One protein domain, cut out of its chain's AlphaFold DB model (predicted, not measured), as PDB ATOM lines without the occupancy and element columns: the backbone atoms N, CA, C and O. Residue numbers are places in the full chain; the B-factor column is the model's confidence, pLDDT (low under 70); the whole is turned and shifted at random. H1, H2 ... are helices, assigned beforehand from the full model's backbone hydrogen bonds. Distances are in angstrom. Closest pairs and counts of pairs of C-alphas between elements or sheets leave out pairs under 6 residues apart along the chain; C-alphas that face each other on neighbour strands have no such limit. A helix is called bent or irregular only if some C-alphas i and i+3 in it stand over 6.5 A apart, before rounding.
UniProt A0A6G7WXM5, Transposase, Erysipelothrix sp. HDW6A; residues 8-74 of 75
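This is residues 8 to 74 of the 75 residues of the protein "Transposase" of Erysipelothrix sp. HDW6A (UniProt A0A6G7WXM5). Two short helices, H1 and H2, cross at a steep tilt, and a long helix, H3, makes a V with H2 and runs on as an arm toward one end of the whole. A long loop, residues 19 to 41, arches past the start of H2 to the other end and folds back there. The printed part has 67 residues with three named helices, in the order H1, H2, H3, and no named strand; its class is all helix. It is compact, with a radius of gyration of the C-alphas of 12.5 A, and spans 40 by 27 by 15 A.

Find C-alpha 8 at (-90.028, 94.757, -88.105); from there H1, residues 8 to 18, runs 14.2 A. H1 is irregular: C-alphas 13 and 16 are 7.9 A apart. H2, residues 42 to 50, begins at C-alpha 42, (-87.054, 112.525, -87.423), and is 12.5 A long. H3, residues 54 to 72, runs 26.8 A to C-alpha 72 at (-88.269, 121.650, -108.391).

Look first at Leu 18 and Val 46, the closest C-alphas of H1 and H2, 6.2 A apart: the helices touch, at a steep tilt of 55 degrees, opposite ways. H2 and H3 only just touch, with 3 pairs of C-alphas within 8 A, and only at the corner by their link. Their closest C-alphas are those of Leu 50 and Glu 57, 4.8 A apart; the tilt is steep, 45 degrees, opposite ways. H1 and H3 are close but not clearly touching, with the C-alphas of Leu 18 and Tyr 60 7.0 A apart. In H2 and H3 every O i to N i+4 pair is within hydrogen-bond range; in H1, 4 of 7 are.

The C-alphas farthest apart are those of Pro 37 and Gly 73, at 40.1 A. The link from H1 to H2 is long, 23 residues; within it residues 31 to 32 pair with 39 to 40, antiparallel. The link from H2 to H3 is tight. The printed part has no cut; its mean pLDDT is 93.0, and residue 74 is under 70.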
ATOM      1  N   TYR A   8     -88.642  94.670 -87.637       90.25
ATOM      2  CA  TYR A   8     -90.028  94.757 -88.105       90.25
ATOM      3  C   TYR A   8     -90.844  95.815 -87.354       90.25
ATOM      4  O   TYR A   8     -91.522  96.631 -87.974       90.25
ATOM      5  N   ARG A   9     -90.743  95.850 -86.018       92.38
ATOM      6  CA  ARG A   9     -91.492  96.812 -85.193       92.38
ATOM      7  C   ARG A   9     -91.093  98.263 -85.483       92.38
ATOM      8  O   ARG A   9     -91.972  99.117 -85.529       92.38
ATOM      9  N   LYS A  10     -89.797  98.530 -85.693       93.62
ATOM     10  CA  LYS A  10     -89.281  99.870 -86.024       93.62
ATOM     11  C   LYS A  10     -89.791 100.308 -87.396       93.62
ATOM     12  O   LYS A  10     -90.445 101.342 -87.498       93.62
ATOM     13  N   LEU A  11     -89.586  99.463 -88.410       93.56
ATOM     14  CA  LEU A  11     -90.016  99.709 -89.788       93.56
ATOM     15  C   LEU A  11     -91.529  99.934 -89.873       93.56
ATOM     16  O   LEU A  11     -91.976 100.963 -90.367       93.56
ATOM     17  N   LYS A  12     -92.335  99.029 -89.305       93.69
ATOM     18  CA  LYS A  12     -93.801  99.140 -89.328       93.69
ATOM     19  C   LYS A  12     -94.324 100.376 -88.604       93.69
ATOM     20  O   LYS A  12     -95.383 100.876 -88.963       93.69
ATOM     21  N   ARG A  13     -93.647 100.857 -87.562       95.31
ATOM     22  CA  ARG A  13     -94.116 102.029 -86.815       95.31
ATOM     23  C   ARG A  13     -93.774 103.336 -87.518       95.31
ATOM     24  O   ARG A  13     -94.588 104.253 -87.510       95.31
ATOM     25  N   TYR A  14     -92.593 103.404 -88.125       95.81
ATOM     26  CA  TYR A  14     -92.023 104.643 -88.651       95.81
ATOM     27  C   TYR A  14     -91.954 104.707 -90.180       95.81
ATOM     28  O   TYR A  14     -91.415 105.667 -90.712       95.81
ATOM     29  N   TRP A  15     -92.557 103.754 -90.898       95.25
ATOM     30  CA  TRP A  15     -92.600 103.735 -92.369       95.25
ATOM     31  C   TRP A  15     -93.076 105.050 -92.999       95.25
ATOM     32  O   TRP A  15     -92.581 105.433 -94.050       95.25
ATOM     33  N   LYS A  16     -93.997 105.782 -92.353       95.12
ATOM     34  CA  LYS A  16     -94.465 107.083 -92.858       95.12
ATOM     35  C   LYS A  16     -93.359 108.139 -92.914       95.12
ATOM     36  O   LYS A  16     -93.446 109.032 -93.745       95.12
ATOM     37  N   LEU A  17     -92.335 108.044 -92.057       95.44
ATOM     38  CA  LEU A  17     -91.181 108.947 -92.104       95.44
ATOM     39  C   LEU A  17     -90.327 108.696 -93.351       95.44
ATOM     40  O   LEU A  17     -89.832 109.651 -93.931       95.44
ATOM     41  N   LEU A  18     -90.237 107.444 -93.817       94.56
ATOM     42  CA  LEU A  18     -89.542 107.100 -95.067       94.56
ATOM     43  C   LEU A  18     -90.237 107.682 -96.308       94.56
ATOM     44  O   LEU A  18     -89.593 107.919 -97.322       94.56
ATOM     45  N   LEU A  19     -91.550 107.906 -96.235       93.62
ATOM     46  CA  LEU A  19     -92.331 108.494 -97.327       93.62
ATOM     47  C   LEU A  19     -92.401 110.024 -97.266       93.62
ATOM     48  O   LEU A  19     -92.910 110.665 -98.182       93.62
ATOM     49  N   MET A  20     -91.950 110.625 -96.168       92.88
ATOM     50  CA  MET A  20     -91.924 112.073 -96.042       92.88
ATOM     51  C   MET A  20     -90.814 112.636 -96.932       92.88
ATOM     52  O   MET A  20     -89.747 112.034 -97.047       92.88
ATOM     53  N   ASN A  21     -91.063 113.792 -97.553       90.94
ATOM     54  CA  ASN A  21     -90.014 114.518 -98.266       90.94
ATOM     55  C   ASN A  21     -88.880 114.839 -97.281       90.94
ATOM     56  O   ASN A  21     -89.140 115.410 -96.216       90.94
ATOM     57  N   GLU A  22     -87.649 114.502 -97.650       90.62
ATOM     58  CA  GLU A  22     -86.454 114.716 -96.833       90.62
ATOM     59  C   GLU A  22     -86.297 116.170 -96.359       90.62
ATOM     60  O   GLU A  22     -85.957 116.410 -95.202       90.62
ATOM     61  N   ARG A  23     -86.671 117.155 -97.190       88.31
ATOM     62  CA  ARG A  23     -86.614 118.593 -96.874       88.31
ATOM     63  C   ARG A  23     -87.601 119.001 -95.771       88.31
ATOM     64  O   ARG A  23     -87.467 120.076 -95.194       88.31
ATOM     65  N   LYS A  24     -88.619 118.175 -95.498       90.56
ATOM     66  CA  LYS A  24     -89.633 118.399 -94.450       90.56
ATOM     67  C   LYS A  24     -89.359 117.612 -93.170       90.56
ATOM     68  O   LYS A  24     -90.085 117.812 -92.197       90.56
ATOM     69  N   LEU A  25     -88.365 116.720 -93.165       92.62
ATOM     70  CA  LEU A  25     -88.003 115.978 -91.962       92.62
ATOM     71  C   LEU A  25     -87.468 116.938 -90.901       92.62
ATOM     72  O   LEU A  25     -86.638 117.806 -91.163       92.62
ATOM     73  N   ASP A  26     -87.947 116.760 -89.677       92.38
ATOM     74  CA  ASP A  26     -87.458 117.510 -88.531       92.38
ATOM     75  C   ASP A  26     -86.050 117.043 -88.140       92.38
ATOM     76  O   ASP A  26     -85.865 115.919 -87.662       92.38
ATOM     77  N   PHE A  27     -85.075 117.936 -88.312       93.06
ATOM     78  CA  PHE A  27     -83.671 117.739 -87.947       93.06
ATOM     79  C   PHE A  27     -83.265 118.482 -86.665       93.06
ATOM     80  O   PHE A  27     -82.117 118.374 -86.239       93.06
ATOM     81  N   LYS A  28     -84.174 119.248 -86.042       91.19
ATOM     82  CA  LYS A  28     -83.858 120.105 -84.885       91.19
ATOM     83  C   LYS A  28     -84.456 119.576 -83.590       91.19
ATOM     84  O   LYS A  28     -83.776 119.548 -82.561       91.19
ATOM     85  N   ASN A  29     -85.721 119.161 -83.613       93.19
ATOM     86  CA  ASN A  29     -86.412 118.799 -82.382       93.19
ATOM     87  C   ASN A  29     -86.173 117.333 -82.034       93.19
ATOM     88  O   ASN A  29     -86.609 116.418 -82.734       93.19
ATOM     89  N   HIS A  30     -85.532 117.128 -80.890       93.81
ATOM     90  CA  HIS A  30     -85.321 115.812 -80.314       93.81
ATOM     91  C   HIS A  30     -86.581 115.382 -79.561       93.81
ATOM     92  O   HIS A  30     -87.075 116.096 -78.686       93.81
ATOM     93  N   LYS A  31     -87.126 114.219 -79.910       93.75
ATOM     94  CA  LYS A  31     -88.350 113.668 -79.314       93.75
ATOM     95  C   LYS A  31     -88.137 112.218 -78.913       93.75
ATOM     96  O   LYS A  31     -87.265 111.524 -79.433       93.75
ATOM     97  N   HIS A  32     -88.951 111.753 -77.972       95.19
ATOM     98  CA  HIS A  32     -88.926 110.359 -77.557       95.19
ATOM     99  C   HIS A  32     -89.674 109.482 -78.571       95.19
ATOM    100  O   HIS A  32     -90.873 109.659 -78.807       95.19
ATOM    101  N   TYR A  33     -88.980 108.491 -79.130       94.00
ATOM    102  CA  TYR A  33     -89.540 107.515 -80.059       94.00
ATOM    103  C   TYR A  33     -89.563 106.130 -79.411       94.00
ATOM    104  O   TYR A  33     -88.523 105.553 -79.149       94.00
ATOM    105  N   THR A  34     -90.736 105.514 -79.241       92.88
ATOM    106  CA  THR A  34     -90.936 104.250 -78.479       92.88
ATOM    107  C   THR A  34     -90.071 103.042 -78.890       92.88
ATOM    108  O   THR A  34     -90.060 102.038 -78.187       92.88
ATOM    109  N   CYS A  35     -89.382 103.064 -80.035       92.62
ATOM    110  CA  CYS A  35     -88.477 101.969 -80.424       92.62
ATOM    111  C   CYS A  35     -86.993 102.347 -80.352       92.62
ATOM    112  O   CYS A  35     -86.161 101.569 -80.823       92.62
ATOM    113  N   PHE A  36     -86.683 103.504 -79.773       92.69
ATOM    114  CA  PHE A  36     -85.342 104.020 -79.569       92.69
ATOM    115  C   PHE A  36     -85.193 104.435 -78.097       92.69
ATOM    116  O   PHE A  36     -86.113 105.036 -77.547       92.69
ATOM    117  N   PRO A  37     -84.080 104.079 -77.438       90.88
ATOM    118  CA  PRO A  37     -83.879 104.376 -76.019       90.88
ATOM    119  C   PRO A  37     -83.515 105.844 -75.747       90.88
ATOM    120  O   PRO A  37     -83.618 106.293 -74.611       90.88
ATOM    121  N   TYR A  38     -83.099 106.591 -76.773       93.19
ATOM    122  CA  TYR A  38     -82.656 107.981 -76.664       93.19
ATOM    123  C   TYR A  38     -83.619 108.926 -77.385       93.19
ATOM    124  O   TYR A  38     -84.407 108.502 -78.238       93.19
ATOM    125  N   LEU A  39     -83.546 110.217 -77.056       94.88
ATOM    126  CA  LEU A  39     -84.226 111.241 -77.840       94.88
ATOM    127  C   LEU A  39     -83.572 111.320 -79.221       94.88
ATOM    128  O   LEU A  39     -82.351 111.411 -79.322       94.88
ATOM    129  N   MET A  40     -84.392 111.287 -80.266       96.00
ATOM    130  CA  MET A  40     -83.930 111.352 -81.651       96.00
ATOM    131  C   MET A  40     -84.700 112.420 -82.417       96.00
ATOM    132  O   MET A  40     -85.806 112.800 -82.027       96.00
ATOM    133  N   THR A  41     -84.128 112.897 -83.512       96.31
ATOM    134  CA  THR A  41     -84.833 113.697 -84.520       96.31
ATOM    135  C   THR A  41     -85.528 112.783 -85.535       96.31
ATOM    136  O   THR A  41     -85.267 111.577 -85.584       96.31
ATOM    137  N   GLN A  42     -86.428 113.324 -86.361       95.75
ATOM    138  CA  GLN A  42     -87.054 112.525 -87.423       95.75
ATOM    139  C   GLN A  42     -86.012 112.037 -88.431       95.75
ATOM    140  O   GLN A  42     -86.081 110.878 -88.836       95.75
ATOM    141  N   SER A  43     -85.043 112.887 -88.781       95.31
ATOM    142  CA  SER A  43     -83.930 112.527 -89.667       95.31
ATOM    143  C   SER A  43     -83.126 111.357 -89.103       95.31
ATOM    144  O   SER A  43     -82.981 110.346 -89.774       95.31
ATOM    145  N   GLN A  44     -82.736 111.414 -87.825       95.69
ATOM    146  CA  GLN A  44     -82.004 110.317 -87.183       95.69
ATOM    147  C   GLN A  44     -82.809 109.010 -87.139       95.69
ATOM    148  O   GLN A  44     -82.245 107.926 -87.279       95.69
ATOM    149  N   VAL A  45     -84.130 109.089 -86.941       95.81
ATOM    150  CA  VAL A  45     -84.995 107.904 -87.015       95.81
ATOM    151  C   VAL A  45     -84.994 107.322 -88.425       95.81
ATOM    152  O   VAL A  45     -84.936 106.103 -88.554       95.81
ATOM    153  N   VAL A  46     -85.059 108.155 -89.467       96.25
ATOM    154  CA  VAL A  46     -84.968 107.704 -90.864       96.25
ATOM    155  C   VAL A  46     -83.612 107.053 -91.127       96.25
ATOM    156  O   VAL A  46     -83.600 105.908 -91.574       96.25
ATOM    157  N   ASP A  47     -82.505 107.691 -90.750       95.62
ATOM    158  CA  ASP A  47     -81.148 107.156 -90.929       95.62
ATOM    159  C   ASP A  47     -81.004 105.758 -90.303       95.62
ATOM    160  O   ASP A  47     -80.519 104.817 -90.931       95.62
ATOM    161  N   GLU A  48     -81.506 105.577 -89.079       95.25
ATOM    162  CA  GLU A  48     -81.503 104.283 -88.389       95.25
ATOM    163  C   GLU A  48     -82.370 103.215 -89.072       95.25
ATOM    164  O   GLU A  48     -82.099 102.019 -88.935       95.25
ATOM    165  N   LEU A  49     -83.432 103.609 -89.781       94.94
ATOM    166  CA  LEU A  49     -84.250 102.674 -90.554       94.94
ATOM    167  C   LEU A  49     -83.559 102.268 -91.857       94.94
ATOM    168  O   LEU A  49     -83.637 101.098 -92.228       94.94
ATOM    169  N   LEU A  50     -82.894 103.204 -92.536       95.88
ATOM    170  CA  LEU A  50     -82.186 102.939 -93.791       95.88
ATOM    171  C   LEU A  50     -80.982 102.014 -93.569       95.88
ATOM    172  O   LEU A  50     -80.784 101.083 -94.342       95.88
ATOM    173  N   ARG A  51     -80.288 102.145 -92.430       94.38
ATOM    174  CA  ARG A  51     -79.192 101.242 -92.018       94.38
ATOM    175  C   ARG A  51     -79.581  99.762 -91.896       94.38
ATOM    176  O   ARG A  51     -78.701  98.916 -91.770       94.38
ATOM    177  N   ILE A  52     -80.876  99.428 -91.875       92.44
ATOM    178  CA  ILE A  52     -81.343  98.040 -91.735       92.44
ATOM    179  C   ILE A  52     -81.071  97.227 -93.004       92.44
ATOM    180  O   ILE A  52     -80.802  96.029 -92.904       92.44
ATOM    181  N   ASP A  53     -81.200  97.834 -94.183       92.56
ATOM    182  CA  ASP A  53     -81.072  97.123 -95.453       92.56
ATOM    183  C   ASP A  53     -80.644  98.085 -96.572       92.56
ATOM    184  O   ASP A  53     -81.285  99.108 -96.807       92.56
ATOM    185  N   SER A  54     -79.567  97.744 -97.279       93.75
ATOM    186  CA  SER A  54     -78.988  98.601 -98.322       93.75
ATOM    187  C   SER A  54     -79.891  98.769 -99.549       93.75
ATOM    188  O   SER A  54     -79.836  99.798-100.228       93.75
ATOM    189  N   GLU A  55     -80.752  97.791 -99.844       94.50
ATOM    190  CA  GLU A  55     -81.738  97.896-100.926       94.50
ATOM    191  C   GLU A  55     -82.812  98.930-100.564       94.50
ATOM    192  O   GLU A  55     -83.228  99.731-101.407       94.50
ATOM    193  N   LEU A  56     -83.217  98.960 -99.289       94.25
ATOM    194  CA  LEU A  56     -84.145  99.960 -98.762       94.25
ATOM    195  C   LEU A  56     -83.550 101.371 -98.827       94.25
ATOM    196  O   LEU A  56     -84.236 102.290 -99.272       94.25
ATOM    197  N   GLU A  57     -82.293 101.537 -98.416       96.69
ATOM    198  CA  GLU A  57     -81.559 102.806 -98.509       96.69
ATOM    199  C   GLU A  57     -81.495 103.323 -99.948       96.69
ATOM    200  O   GLU A  57     -81.913 104.446-100.237       96.69
ATOM    201  N   THR A  58     -81.078 102.468-100.880       97.12
ATOM    202  CA  THR A  58     -80.992 102.824-102.302       97.12
ATOM    203  C   THR A  58     -82.359 103.236-102.856       97.12
ATOM    204  O   THR A  58     -82.491 104.267-103.520       97.12
ATOM    205  N   SER A  59     -83.402 102.466-102.539       96.62
ATOM    206  CA  SER A  59     -84.774 102.749-102.980       96.62
ATOM    207  C   SER A  59     -85.305 104.068-102.413       96.62
ATOM    208  O   SER A  59     -85.987 104.815-103.117       96.62
ATOM    209  N   TYR A  60     -84.978 104.376-101.155       96.75
ATOM    210  CA  TYR A  60     -85.333 105.640-100.516       96.75
ATOM    211  C   TYR A  60     -84.702 106.833-101.242       96.75
ATOM    212  O   TYR A  60     -85.414 107.780-101.569       96.75
ATOM    213  N   HIS A  61     -83.408 106.781-101.566       95.88
ATOM    214  CA  HIS A  61     -82.740 107.880-102.271       95.88
ATOM    215  C   HIS A  61     -83.291 108.113-103.681       95.88
ATOM    216  O   HIS A  61     -83.467 109.264-104.091       95.88
ATOM    217  N   ILE A  62     -83.629 107.042-104.407       96.56
ATOM    218  CA  ILE A  62     -84.307 107.152-105.708       96.56
ATOM    219  C   ILE A  62     -85.660 107.851-105.529       96.56
ATOM    220  O   ILE A  62     -85.972 108.802-106.246       96.56
ATOM    221  N   TYR A  63     -86.447 107.429-104.537       95.62
ATOM    222  CA  TYR A  63     -87.744 108.029-104.234       95.62
ATOM    223  C   TYR A  63     -87.637 109.522-103.877       95.62
ATOM    224  O   TYR A  63     -88.378 110.333-104.436       95.62
ATOM    225  N   GLN A  64     -86.695 109.911-103.012       95.62
ATOM    226  CA  GLN A  64     -86.481 111.319-102.652       95.62
ATOM    227  C   GLN A  64     -86.018 112.153-103.849       95.62
ATOM    228  O   GLN A  64     -86.504 113.265-104.043       95.62
ATOM    229  N   SER A  65     -85.161 111.598-104.710       95.12
ATOM    230  CA  SER A  65     -84.727 112.265-105.945       95.12
ATOM    231  C   SER A  65     -85.909 112.565-106.871       95.12
ATOM    232  O   SER A  65     -86.016 113.674-107.391       95.12
ATOM    233  N   LEU A  66     -86.842 111.618-107.023       94.75
ATOM    234  CA  LEU A  66     -88.067 111.815-107.805       94.75
ATOM    235  C   LEU A  66     -88.976 112.886-107.193       94.75
ATOM    236  O   LEU A  66     -89.488 113.744-107.912       94.75
ATOM    237  N   ILE A  67     -89.167 112.864-105.869       93.62
ATOM    238  CA  ILE A  67     -89.943 113.894-105.167       93.62
ATOM    239  C   ILE A  67     -89.311 115.272-105.369       93.62
ATOM    240  O   ILE A  67     -90.026 116.240-105.628       93.62
ATOM    241  N   ASN A  68     -87.991 115.377-105.225       92.44
ATOM    242  CA  ASN A  68     -87.267 116.630-105.390       92.44
ATOM    243  C   ASN A  68     -87.416 117.155-106.816       92.44
ATOM    244  O   ASN A  68     -87.900 118.268-106.979       92.44
ATOM    245  N   ALA A  69     -87.153 116.330-107.834       92.94
ATOM    246  CA  ALA A  69     -87.323 116.712-109.236       92.94
ATOM    247  C   ALA A  69     -88.754 117.186-109.550       92.94
ATOM    248  O   ALA A  69     -88.951 118.179-110.247       92.94
ATOM    249  N   TYR A  70     -89.764 116.513-108.993       92.38
ATOM    250  CA  TYR A  70     -91.164 116.903-109.155       92.38
ATOM    251  C   TYR A  70     -91.514 118.237-108.479       92.38
ATOM    252  O   TYR A  70     -92.330 118.993-109.003       92.38
ATOM    253  N   ASN A  71     -90.929 118.528-107.315       88.75
ATOM    254  CA  ASN A  71     -91.148 119.803-106.628       88.75
ATOM    255  C   ASN A  71     -90.352 120.942-107.273       88.75
ATOM    256  O   ASN A  71     -90.866 122.051-107.361       88.75
ATOM    257  N   ASP A  72     -89.135 120.667-107.743       84.81
ATOM    258  CA  ASP A  72     -88.269 121.650-108.391       84.81
ATOM    259  C   ASP A  72     -88.827 122.041-109.777       84.81
ATOM    260  O   ASP A  72     -88.792 123.209-110.145       84.81
ATOM    261  N   GLY A  73     -89.461 121.115-110.509       75.12
ATOM    262  CA  GLY A  73     -90.192 121.408-111.756       75.12
ATOM    263  C   GLY A  73     -91.536 122.132-111.577       75.12
ATOM    264  O   GLY A  73     -92.245 122.366-112.555       75.12
ATOM    265  N   ARG A  74     -91.915 122.449-110.334       59.88
ATOM    266  CA  ARG A  74     -93.091 123.260-109.975       59.88
ATOM    267  C   ARG A  74     -92.735 124.635-109.408       59.88
ATOM    268  O   ARG A  74     -93.653 125.341-108.989       59.88
TER     269      ARG A  74